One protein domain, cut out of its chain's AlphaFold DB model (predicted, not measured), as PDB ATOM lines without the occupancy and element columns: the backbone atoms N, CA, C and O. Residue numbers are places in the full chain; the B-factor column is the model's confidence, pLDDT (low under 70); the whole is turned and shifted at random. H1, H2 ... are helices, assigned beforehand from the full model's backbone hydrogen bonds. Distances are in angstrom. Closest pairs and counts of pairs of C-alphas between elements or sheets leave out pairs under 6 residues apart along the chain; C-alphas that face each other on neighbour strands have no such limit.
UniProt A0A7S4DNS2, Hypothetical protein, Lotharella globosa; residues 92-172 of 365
ATOM      1  N   ASP A  92       0.244 -65.105   1.653       85.25
ATOM      2  CA  ASP A  92       1.380 -64.502   2.361       85.25
ATOM      3  C   ASP A  92       1.431 -64.926   3.837       85.25
ATOM      4  O   ASP A  92       2.504 -65.010   4.439       85.25
ATOM      5  N   GLU A  93       0.278 -65.249   4.429       89.81
ATOM      6  CA  GLU A  93       0.179 -65.654   5.830       89.81
ATOM      7  C   GLU A  93       0.754 -67.052   6.048       89.81
ATOM      8  O   GLU A  93       1.496 -67.245   7.008       89.81
ATOM      9  N   ILE A  94       0.497 -68.012   5.146       92.12
ATOM     10  CA  ILE A  94       1.045 -69.375   5.275       92.12
ATOM     11  C   ILE A  94       2.573 -69.399   5.122       92.12
ATOM     12  O   ILE A  94       3.263 -70.140   5.822       92.12
ATOM     13  N   LYS A  95       3.121 -68.544   4.248       94.31
ATOM     14  CA  LYS A  95       4.573 -68.369   4.092       94.31
ATOM     15  C   LYS A  95       5.193 -67.797   5.358       94.31
ATOM     16  O   LYS A  95       6.167 -68.343   5.868       94.31
ATOM     17  N   LYS A  96       4.587 -66.735   5.898       95.00
ATOM     18  CA  LYS A  96       5.016 -66.135   7.162       95.00
ATOM     19  C   LYS A  96       4.926 -67.134   8.316       95.00
ATOM     20  O   LYS A  96       5.836 -67.173   9.133       95.00
ATOM     21  N   ALA A  97       3.877 -67.955   8.363       94.75
ATOM     22  CA  ALA A  97       3.702 -68.987   9.380       94.75
ATOM     23  C   ALA A  97       4.833 -70.019   9.352       94.75
ATOM     24  O   ALA A  97       5.405 -70.316  10.397       94.75
ATOM     25  N   LEU A  98       5.196 -70.520   8.163       96.12
ATOM     26  CA  LEU A  98       6.324 -71.441   8.007       96.12
ATOM     27  C   LEU A  98       7.630 -70.814   8.514       96.12
ATOM     28  O   LEU A  98       8.316 -71.426   9.329       96.12
ATOM     29  N   SER A  99       7.952 -69.597   8.067       97.44
ATOM     30  CA  SER A  99       9.180 -68.910   8.482       97.44
ATOM     31  C   SER A  99       9.209 -68.606   9.980       97.44
ATOM     32  O   SER A  99      10.238 -68.805  10.621       97.44
ATOM     33  N   SER A 100       8.083 -68.182  10.563       96.88
ATOM     34  CA  SER A 100       7.958 -67.982  12.012       96.88
ATOM     35  C   SER A 100       8.181 -69.282  12.775       96.88
ATOM     36  O   SER A 100       8.978 -69.297  13.703       96.88
ATOM     37  N   LEU A 101       7.557 -70.391  12.363       96.69
ATOM     38  CA  LEU A 101       7.760 -71.690  13.012       96.69
ATOM     39  C   LEU A 101       9.233 -72.115  12.984       96.69
ATOM     40  O   LEU A 101       9.768 -72.526  14.008       96.69
ATOM     41  N   ILE A 102       9.907 -71.980  11.840       98.12
ATOM     42  CA  ILE A 102      11.337 -72.300  11.720       98.12
ATOM     43  C   ILE A 102      12.175 -71.415  12.649       98.12
ATOM     44  O   ILE A 102      13.039 -71.926  13.358       98.12
ATOM     45  N   ALA A 103      11.922 -70.106  12.658       97.62
ATOM     46  CA  ALA A 103      12.715 -69.144  13.417       97.62
ATOM     47  C   ALA A 103      12.472 -69.198  14.935       97.62
ATOM     48  O   ALA A 103      13.391 -68.931  15.708       97.62
ATOM     49  N   GLU A 104      11.245 -69.497  15.361       96.94
ATOM     50  CA  GLU A 104      10.820 -69.425  16.763       96.94
ATOM     51  C   GLU A 104      10.969 -70.766  17.495       96.94
ATOM     52  O   GLU A 104      11.260 -70.772  18.693       96.94
ATOM     53  N   GLU A 105      10.791 -71.896  16.801       97.75
ATOM     54  CA  GLU A 105      10.729 -73.221  17.438       97.75
ATOM     55  C   GLU A 105      12.029 -74.032  17.304       97.75
ATOM     56  O   GLU A 105      12.303 -74.881  18.157       97.75
ATOM     57  N   LEU A 106      12.851 -73.791  16.273       98.31
ATOM     58  CA  LEU A 106      14.095 -74.542  16.064       98.31
ATOM     59  C   LEU A 106      15.304 -73.854  16.701       98.31
ATOM     60  O   LEU A 106      15.576 -72.673  16.492       98.31
ATOM     61  N   THR A 107      16.090 -74.629  17.442       98.25
ATOM     62  CA  THR A 107      17.363 -74.178  18.016       98.25
ATOM     63  C   THR A 107      18.509 -74.281  17.005       98.25
ATOM     64  O   THR A 107      18.410 -74.974  15.996       98.25
ATOM     65  N   GLN A 108      19.656 -73.655  17.292       98.12
ATOM     66  CA  GLN A 108      20.854 -73.817  16.451       98.12
ATOM     67  C   GLN A 108      21.343 -75.273  16.385       98.12
ATOM     68  O   GLN A 108      21.830 -75.709  15.346       98.12
ATOM     69  N   GLU A 109      21.173 -76.041  17.464       98.38
ATOM     70  CA  GLU A 109      21.496 -77.471  17.490       98.38
ATOM     71  C   GLU A 109      20.565 -78.280  16.575       98.38
ATOM     72  O   GLU A 109      21.026 -79.173  15.862       98.38
ATOM     73  N   ASP A 110      19.276 -77.928  16.531       98.56
ATOM     74  CA  ASP A 110      18.313 -78.546  15.615       98.56
ATOM     75  C   ASP A 110      18.692 -78.276  14.158       98.56
ATOM     76  O   ASP A 110      18.762 -79.203  13.349       98.56
ATOM     77  N   LEU A 111      18.985 -77.013  13.829       98.62
ATOM     78  CA  LEU A 111      19.392 -76.602  12.484       98.62
ATOM     79  C   LEU A 111      20.669 -77.329  12.040       98.62
ATOM     80  O   LEU A 111      20.722 -77.842  10.921       98.62
ATOM     81  N   GLN A 112      21.665 -77.426  12.928       98.62
ATOM     82  CA  GLN A 112      22.908 -78.146  12.654       98.62
ATOM     83  C   GLN A 112      22.667 -79.648  12.479       98.62
ATOM     84  O   GLN A 112      23.193 -80.247  11.546       98.62
ATOM     85  N   THR A 113      21.837 -80.263  13.327       98.62
ATOM     86  CA  THR A 113      21.504 -81.691  13.226       98.62
ATOM     87  C   THR A 113      20.828 -82.013  11.896       98.62
ATOM     88  O   THR A 113      21.177 -83.000  11.250       98.62
ATOM     89  N   LEU A 114      19.880 -81.175  11.465       98.62
ATOM     90  CA  LEU A 114      19.210 -81.330  10.174       98.62
ATOM     91  C   LEU A 114      20.205 -81.190   9.016       98.62
ATOM     92  O   LEU A 114      20.221 -82.048   8.134       98.62
ATOM     93  N   GLN A 115      21.067 -80.169   9.048       98.50
ATOM     94  CA  GLN A 115      22.087 -79.949   8.022       98.50
ATOM     95  C   GLN A 115      23.103 -81.097   7.948       98.50
ATOM     96  O   GLN A 115      23.466 -81.511   6.849       98.50
ATOM     97  N   ASP A 116      23.542 -81.629   9.088       98.50
ATOM     98  CA  ASP A 116      24.479 -82.755   9.156       98.50
ATOM     99  C   ASP A 116      23.940 -84.005   8.448       98.50
ATOM    100  O   ASP A 116      24.711 -84.777   7.882       98.50
ATOM    101  N   ILE A 117      22.624 -84.229   8.514       98.44
ATOM    102  CA  ILE A 117      21.973 -85.406   7.929       98.44
ATOM    103  C   ILE A 117      21.720 -85.202   6.433       98.44
ATOM    104  O   ILE A 117      21.952 -86.104   5.629       98.44
ATOM    105  N   THR A 118      21.229 -84.024   6.049       97.69
ATOM    106  CA  THR A 118      20.741 -83.751   4.685       97.69
ATOM    107  C   THR A 118      21.809 -83.151   3.775       97.69
ATOM    108  O   THR A 118      21.582 -82.992   2.576       97.69
ATOM    109  N   ASN A 119      22.952 -82.742   4.337       97.88
ATOM    110  CA  ASN A 119      23.952 -81.889   3.690       97.88
ATOM    111  C   ASN A 119      23.368 -80.587   3.103       97.88
ATOM    112  O   ASN A 119      23.976 -79.972   2.227       97.88
ATOM    113  N   THR A 120      22.191 -80.161   3.573       98.06
ATOM    114  CA  THR A 120      21.475 -78.978   3.088       98.06
ATOM    115  C   THR A 120      21.096 -78.094   4.278       98.06
ATOM    116  O   THR A 120      20.367 -78.552   5.160       98.06
ATOM    117  N   PRO A 121      21.550 -76.827   4.333       98.38
ATOM    118  CA  PRO A 121      21.108 -75.896   5.365       98.38
ATOM    119  C   PRO A 121      19.587 -75.708   5.333       98.38
ATOM    120  O   PRO A 121      18.998 -75.530   4.264       98.38
ATOM    121  N   VAL A 122      18.946 -75.660   6.506       98.50
ATOM    122  CA  VAL A 122      17.491 -75.433   6.610       98.50
ATOM    123  C   VAL A 122      17.073 -74.121   5.939       98.50
ATOM    124  O   VAL A 122      16.020 -74.075   5.316       98.50
ATOM    125  N   SER A 123      17.919 -73.084   5.968       98.31
ATOM    126  CA  SER A 123      17.662 -71.812   5.278       98.31
ATOM    127  C   SER A 123      17.548 -71.946   3.758       98.31
ATOM    128  O   SER A 123      16.866 -71.150   3.117       98.31
ATOM    129  N   ASP A 124      18.237 -72.915   3.153       98.56
ATOM    130  CA  ASP A 124      18.156 -73.148   1.709       98.56
ATOM    131  C   ASP A 124      16.920 -73.981   1.361       98.56
ATOM    132  O   ASP A 124      16.205 -73.645   0.415       98.56
ATOM    133  N   LEU A 125      16.594 -74.982   2.189       98.44
ATOM    134  CA  LEU A 125      15.317 -75.694   2.106       98.44
ATOM    135  C   LEU A 125      14.126 -74.730   2.254       98.44
ATOM    136  O   LEU A 125      13.175 -74.809   1.477       98.44
ATOM    137  N   GLU A 126      14.178 -73.804   3.212       98.56
ATOM    138  CA  GLU A 126      13.139 -72.798   3.440       98.56
ATOM    139  C   GLU A 126      12.929 -71.915   2.205       98.56
ATOM    140  O   GLU A 126      11.794 -71.761   1.756       98.56
ATOM    141  N   LYS A 127      14.003 -71.393   1.593       98.31
ATOM    142  CA  LYS A 127      13.899 -70.599   0.354       98.31
ATOM    143  C   LYS A 127      13.151 -71.358  -0.738       98.31
ATOM    144  O   LYS A 127      12.305 -70.775  -1.408       98.31
ATOM    145  N   GLU A 128      13.434 -72.647  -0.915       98.25
ATOM    146  CA  GLU A 128      12.758 -73.468  -1.926       98.25
ATOM    147  C   GLU A 128      11.313 -73.810  -1.565       98.25
ATOM    148  O   GLU A 128      10.468 -73.892  -2.460       98.25
ATOM    149  N   LEU A 129      11.009 -73.965  -0.273       97.56
ATOM    150  CA  LEU A 129       9.641 -74.117   0.215       97.56
ATOM    151  C   LEU A 129       8.814 -72.859  -0.057       97.56
ATOM    152  O   LEU A 129       7.701 -72.961  -0.561       97.56
ATOM    153  N   LEU A 130       9.368 -71.670   0.183       96.50
ATOM    154  CA  LEU A 130       8.686 -70.390  -0.047       96.50
ATOM    155  C   LEU A 130       8.388 -70.103  -1.534       96.50
ATOM    156  O   LEU A 130       7.566 -69.227  -1.836       96.50
ATOM    157  N   LEU A 131       9.011 -70.848  -2.455       96.31
ATOM    158  CA  LEU A 131       8.706 -70.844  -3.890       96.31
ATOM    159  C   LEU A 131       7.564 -71.801  -4.277       96.31
ATOM    160  O   LEU A 131       7.058 -71.709  -5.395       96.31
ATOM    161  N   GLN A 132       7.159 -72.717  -3.390       95.12
ATOM    162  CA  GLN A 132       6.067 -73.657  -3.654       95.12
ATOM    163  C   GLN A 132       4.698 -72.976  -3.588       95.12
ATOM    164  O   GLN A 132       4.544 -71.858  -3.086       95.12
ATOM    165  N   SER A 133       3.677 -73.673  -4.098       93.00
ATOM    166  CA  SER A 133       2.307 -73.177  -4.033       93.00
ATOM    167  C   SER A 133       1.811 -73.088  -2.581       93.00
ATOM    168  O   SER A 133       2.193 -73.910  -1.740       93.00
ATOM    169  N   PRO A 134       0.908 -72.144  -2.277       88.94
ATOM    170  CA  PRO A 134       0.268 -72.051  -0.967       88.94
ATOM    171  C   PRO A 134      -0.379 -73.370  -0.515       88.94
ATOM    172  O   PRO A 134      -0.226 -73.769   0.635       88.94
ATOM    173  N   ASP A 135      -1.025 -74.111  -1.420       89.81
ATOM    174  CA  ASP A 135      -1.623 -75.418  -1.106       89.81
ATOM    175  C   ASP A 135      -0.586 -76.465  -0.708       89.81
ATOM    176  O   ASP A 135      -0.828 -77.290   0.176       89.81
ATOM    177  N   PHE A 136       0.589 -76.437  -1.340       91.81
ATOM    178  CA  PHE A 136       1.689 -77.293  -0.927       91.81
ATOM    179  C   PHE A 136       2.165 -76.914   0.477       91.81
ATOM    180  O   PHE A 136       2.336 -77.795   1.313       91.81
ATOM    181  N   LEU A 137       2.298 -75.619   0.776       93.75
ATOM    182  CA  LEU A 137       2.676 -75.145   2.110       93.75
ATOM    183  C   LEU A 137       1.647 -75.508   3.187       93.75
ATOM    184  O   LEU A 137       2.036 -75.938   4.272       93.75
ATOM    185  N   ARG A 138       0.345 -75.439   2.882       90.44
ATOM    186  CA  ARG A 138      -0.712 -75.922   3.787       90.44
ATOM    187  C   ARG A 138      -0.574 -77.416   4.065       90.44
ATOM    188  O   ARG A 138      -0.728 -77.828   5.207       90.44
ATOM    189  N   LYS A 139      -0.199 -78.224   3.064       91.00
ATOM    190  CA  LYS A 139       0.132 -79.645   3.277       91.00
ATOM    191  C   LYS A 139       1.384 -79.817   4.140       91.00
ATOM    192  O   LYS A 139       1.389 -80.669   5.021       91.00
ATOM    193  N   VAL A 140       2.433 -79.018   3.917       93.69
ATOM    194  CA  VAL A 140       3.658 -79.031   4.745       93.69
ATOM    195  C   VAL A 140       3.322 -78.775   6.210       93.69
ATOM    196  O   VAL A 140       3.796 -79.512   7.077       93.69
ATOM    197  N   LEU A 141       2.434 -77.816   6.463       93.31
ATOM    198  CA  LEU A 141       1.930 -77.453   7.782       93.31
ATOM    199  C   LEU A 141       0.627 -78.184   8.156       93.31
ATOM    200  O   LEU A 141      -0.223 -77.616   8.839       93.31
ATOM    201  N   SER A 142       0.465 -79.450   7.748       91.06
ATOM    202  CA  SER A 142      -0.659 -80.305   8.160       91.06
ATOM    203  C   SER A 142      -0.221 -81.599   8.851       91.06
ATOM    204  O   SER A 142       0.968 -81.921   8.938       91.06
ATOM    205  N   HIS A 143      -1.199 -82.387   9.307       88.12
ATOM    206  CA  HIS A 143      -0.994 -83.737   9.846       88.12
ATOM    207  C   HIS A 143      -0.684 -84.796   8.770       88.12
ATOM    208  O   HIS A 143      -0.577 -85.977   9.099       88.12
ATOM    209  N   ALA A 144      -0.552 -84.427   7.489       87.00
ATOM    210  CA  ALA A 144      -0.247 -85.379   6.423       87.00
ATOM    211  C   ALA A 144       1.031 -86.165   6.760       87.00
ATOM    212  O   ALA A 144       2.112 -85.582   6.843       87.00
ATOM    213  N   ARG A 145       0.941 -87.484   6.969       85.69
ATOM    214  CA  ARG A 145       2.071 -88.268   7.503       85.69
ATOM    215  C   ARG A 145       3.349 -88.097   6.678       85.69
ATOM    216  O   ARG A 145       4.435 -87.929   7.227       85.69
ATOM    217  N   TYR A 146       3.211 -88.087   5.357       87.88
ATOM    218  CA  TYR A 146       4.312 -87.895   4.424       87.88
ATOM    219  C   TYR A 146       3.849 -87.103   3.201       87.88
ATOM    220  O   TYR A 146       2.720 -87.261   2.741       87.88
ATOM    221  N   ILE A 147       4.730 -86.249   2.679       88.81
ATOM    222  CA  ILE A 147       4.451 -85.386   1.530       88.81
ATOM    223  C   ILE A 147       5.453 -85.754   0.442       88.81
ATOM    224  O   ILE A 147       6.635 -85.427   0.574       88.81
ATOM    225  N   PRO A 148       5.028 -86.455  -0.620       88.00
ATOM    226  CA  PRO A 148       5.924 -86.768  -1.716       88.00
ATOM    227  C   PRO A 148       6.295 -85.477  -2.446       88.00
ATOM    228  O   PRO A 148       5.428 -84.718  -2.875       88.00
ATOM    229  N   HIS A 149       7.592 -85.247  -2.610       88.75
ATOM    230  CA  HIS A 149       8.109 -84.167  -3.434       88.75
ATOM    231  C   HIS A 149       9.373 -84.644  -4.170       88.75
ATOM    232  O   HIS A 149      10.188 -85.323  -3.544       88.75
ATOM    233  N   PRO A 150       9.570 -84.299  -5.462       85.56
ATOM    234  CA  PRO A 150      10.687 -84.809  -6.262       85.56
ATOM    235  C   PRO A 150      12.087 -84.558  -5.688       85.56
ATOM    236  O   PRO A 150      12.958 -85.391  -5.880       85.56
ATOM    237  N   THR A 151      12.300 -83.415  -5.025       92.19
ATOM    238  CA  THR A 151      13.629 -82.983  -4.540       92.19
ATOM    239  C   THR A 151      13.671 -82.547  -3.069       92.19
ATOM    240  O   THR A 151      14.664 -82.761  -2.386       92.19
ATOM    241  N   LEU A 152      12.613 -81.916  -2.548       96.12
ATOM    242  CA  LEU A 152      12.618 -81.348  -1.192       96.12
ATOM    243  C   LEU A 152      12.773 -82.382  -0.065       96.12
ATOM    244  O   LEU A 152      13.285 -82.025   0.992       96.12
ATOM    245  N   ASN A 153      12.386 -83.649  -0.260       94.81
ATOM    246  CA  ASN A 153      12.649 -84.685   0.749       94.81
ATOM    247  C   ASN A 153      14.143 -85.023   0.850       94.81
ATOM    248  O   ASN A 153      14.631 -85.168   1.967       94.81
ATOM    249  N   ASP A 154      14.887 -85.009  -0.264       94.88
ATOM    250  CA  ASP A 154      16.352 -85.158  -0.251       94.88
ATOM    251  C   ASP A 154      17.025 -84.010   0.511       94.88
ATOM    252  O   ASP A 154      18.048 -84.201   1.164       94.88
ATOM    253  N   LYS A 155      16.405 -82.825   0.486       97.12
ATOM    254  CA  LYS A 155      16.844 -81.625   1.216       97.12
ATOM    255  C   LYS A 155      16.358 -81.569   2.666       97.12
ATOM    256  O   LYS A 155      16.718 -80.643   3.385       97.12
ATOM    257  N   GLY A 156      15.562 -82.546   3.110       97.31
ATOM    258  CA  GLY A 156      15.129 -82.666   4.502       97.31
ATOM    259  C   GLY A 156      13.716 -82.191   4.822       97.31
ATOM    260  O   GLY A 156      13.430 -81.989   5.997       97.31
ATOM    261  N   LEU A 157      12.810 -82.033   3.848       97.94
ATOM    262  CA  LEU A 157      11.422 -81.616   4.113       97.94
ATOM    263  C   LEU A 157      10.742 -82.462   5.198       97.94
ATOM    264  O   LEU A 157      10.166 -81.917   6.138       97.94
ATOM    265  N   HIS A 158      10.807 -83.791   5.095       96.88
ATOM    266  CA  HIS A 158      10.197 -84.653   6.105       96.88
ATOM    267  C   HIS A 158      10.833 -84.456   7.489       96.88
ATOM    268  O   HIS A 158      10.120 -84.319   8.477       96.88
ATOM    269  N   LEU A 159      12.162 -84.353   7.552       98.19
ATOM    270  CA  LEU A 159      12.909 -84.174   8.799       98.19
ATOM    271  C   LEU A 159      12.603 -82.832   9.467       98.19
ATOM    272  O   LEU A 159      12.412 -82.787  10.681       98.19
ATOM    273  N   LEU A 160      12.503 -81.761   8.676       98.69
ATOM    274  CA  LEU A 160      12.088 -80.445   9.151       98.69
ATOM    275  C   LEU A 160      10.723 -80.531   9.841       98.69
ATOM    276  O   LEU A 160      10.550 -80.000  10.934       98.69
ATOM    277  N   ARG A 161       9.770 -81.252   9.236       98.19
ATOM    278  CA  ARG A 161       8.433 -81.460   9.808       98.19
ATOM    279  C   ARG A 161       8.475 -82.267  11.105       98.19
ATOM    280  O   ARG A 161       7.787 -81.887  12.046       98.19
ATOM    281  N   CYS A 162       9.282 -83.330  11.175       98.19
ATOM    282  CA  CYS A 162       9.492 -84.104  12.407       98.19
ATOM    283  C   CYS A 162      10.003 -83.217  13.543       98.19
ATOM    284  O   CYS A 162       9.406 -83.188  14.619       98.19
ATOM    285  N   MET A 163      11.072 -82.459  13.281       98.62
ATOM    286  CA  MET A 163      11.695 -81.612  14.291       98.62
ATOM    287  C   MET A 163      10.758 -80.488  14.742       98.62
ATOM    288  O   MET A 163      10.558 -80.301  15.940       98.62
ATOM    289  N   LEU A 164      10.120 -79.783  13.801       98.50
ATOM    290  CA  LEU A 164       9.149 -78.736  14.125       98.50
ATOM    291  C   LEU A 164       7.984 -79.279  14.954       98.50
ATOM    292  O   LEU A 164       7.610 -78.666  15.946       98.50
ATOM    293  N   ALA A 165       7.422 -80.433  14.589       98.00
ATOM    294  CA  ALA A 165       6.291 -80.996  15.316       98.00
ATOM    295  C   ALA A 165       6.639 -81.351  16.771       98.00
ATOM    296  O   ALA A 165       5.821 -81.133  17.667       98.00
ATOM    297  N   GLU A 166       7.849 -81.857  17.022       98.06
ATOM    298  CA  GLU A 166       8.352 -82.083  18.381       98.06
ATOM    299  C   GLU A 166       8.522 -80.766  19.149       98.06
ATOM    300  O   GLU A 166       8.023 -80.636  20.268       98.06
ATOM    301  N   ARG A 167       9.187 -79.774  18.544       98.19
ATOM    302  CA  ARG A 167       9.463 -78.486  19.196       98.19
ATOM    303  C   ARG A 167       8.186 -77.706  19.503       98.19
ATOM    304  O   ARG A 167       8.024 -77.260  20.639       98.19
ATOM    305  N   VAL A 168       7.229 -77.677  18.576       97.38
ATOM    306  CA  VAL A 168       5.907 -77.067  18.788       97.38
ATOM    307  C   VAL A 168       5.146 -77.776  19.911       97.38
ATOM    308  O   VAL A 168       4.557 -77.112  20.766       97.38
ATOM    309  N   ALA A 169       5.177 -79.112  19.978       96.44
ATOM    310  CA  ALA A 169       4.541 -79.845  21.075       96.44
ATOM    311  C   ALA A 169       5.176 -79.501  22.437       96.44
ATOM    312  O   ALA A 169       4.461 -79.247  23.411       96.44
ATOM    313  N   ASP A 170       6.506 -79.421  22.507       97.31
ATOM    314  CA  ASP A 170       7.233 -79.030  23.720       97.31
ATOM    315  C   ASP A 170       6.947 -77.577  24.128       97.31
ATOM    316  O   ASP A 170       6.742 -77.275  25.308       97.31
ATOM    317  N   SER A 171       6.912 -76.667  23.156       96.62
ATOM    318  CA  SER A 171       6.534 -75.261  23.321       96.62
ATOM    319  C   SER A 171       5.114 -75.145  23.878       96.62
ATOM    320  O   SER A 171       4.912 -74.505  24.913       96.62
ATOM    321  N   ARG A 172       4.150 -75.882  23.310       95.69
ATOM    322  CA  ARG A 172       2.759 -75.945  23.789       95.69
ATOM    323  C   ARG A 172       2.671 -76.414  25.244       95.69
ATOM    324  O   ARG A 172       2.044 -75.738  26.063       95.69
TER     325      ARG A 172
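AT A GLANCE: This is residues 92 to 172 of the 365 residues of the protein "Hypothetical protein" of Lotharella globosa (UniProt A0A7S4DNS2). H1 and H3 run loosely side by side, opposite ways, and H5 crosses them on one side, with H2 and H4 at opposite ends. A long loop, residues 141 to 156, joins H4 to H5. The 81 printed residues, all helix by class with five named helices, H1 to H5, are compact: radius of gyration of the C-alphas 11.7 A, spans 29 by 29 by 22 A.

HOW THE PARTS SIT: Start at H1, residues 92 to 105: its residues 94 to 98 alone touch H4, residues 134 to 140, closest at C-alphas 94 and 137, 6.8 A. Its residues 101 to 105 alone touch H5, residues 157 to 172, closest at C-alphas 105 and 167, 5.7 A; at 71 degrees they are only just about perpendicular. H2, residues 108 to 118, only just touches H3, residues 122 to 129, with 3 pairs of C-alphas within 8 A, closest 111 and 122, 6.3 A. Every O i to N i+4 pair in the five helices is within hydrogen-bond range.

IN THESE COORDINATES: Find C-alpha 92 at (1.380, -64.502, 2.361); H1 runs 19.8 A, H2 15.4 A, H3 10.2 A, H4 9.6 A, and H5 22.2 A to C-alpha 172 at (2.759, -75.945, 23.789).

THE WHOLE: The farthest C-alphas, Pro 150 and Arg 172, are 32.3 A apart. The printed part has no cut; the link H4 to H5 is long. No printed residue is under 70 in pLDDT.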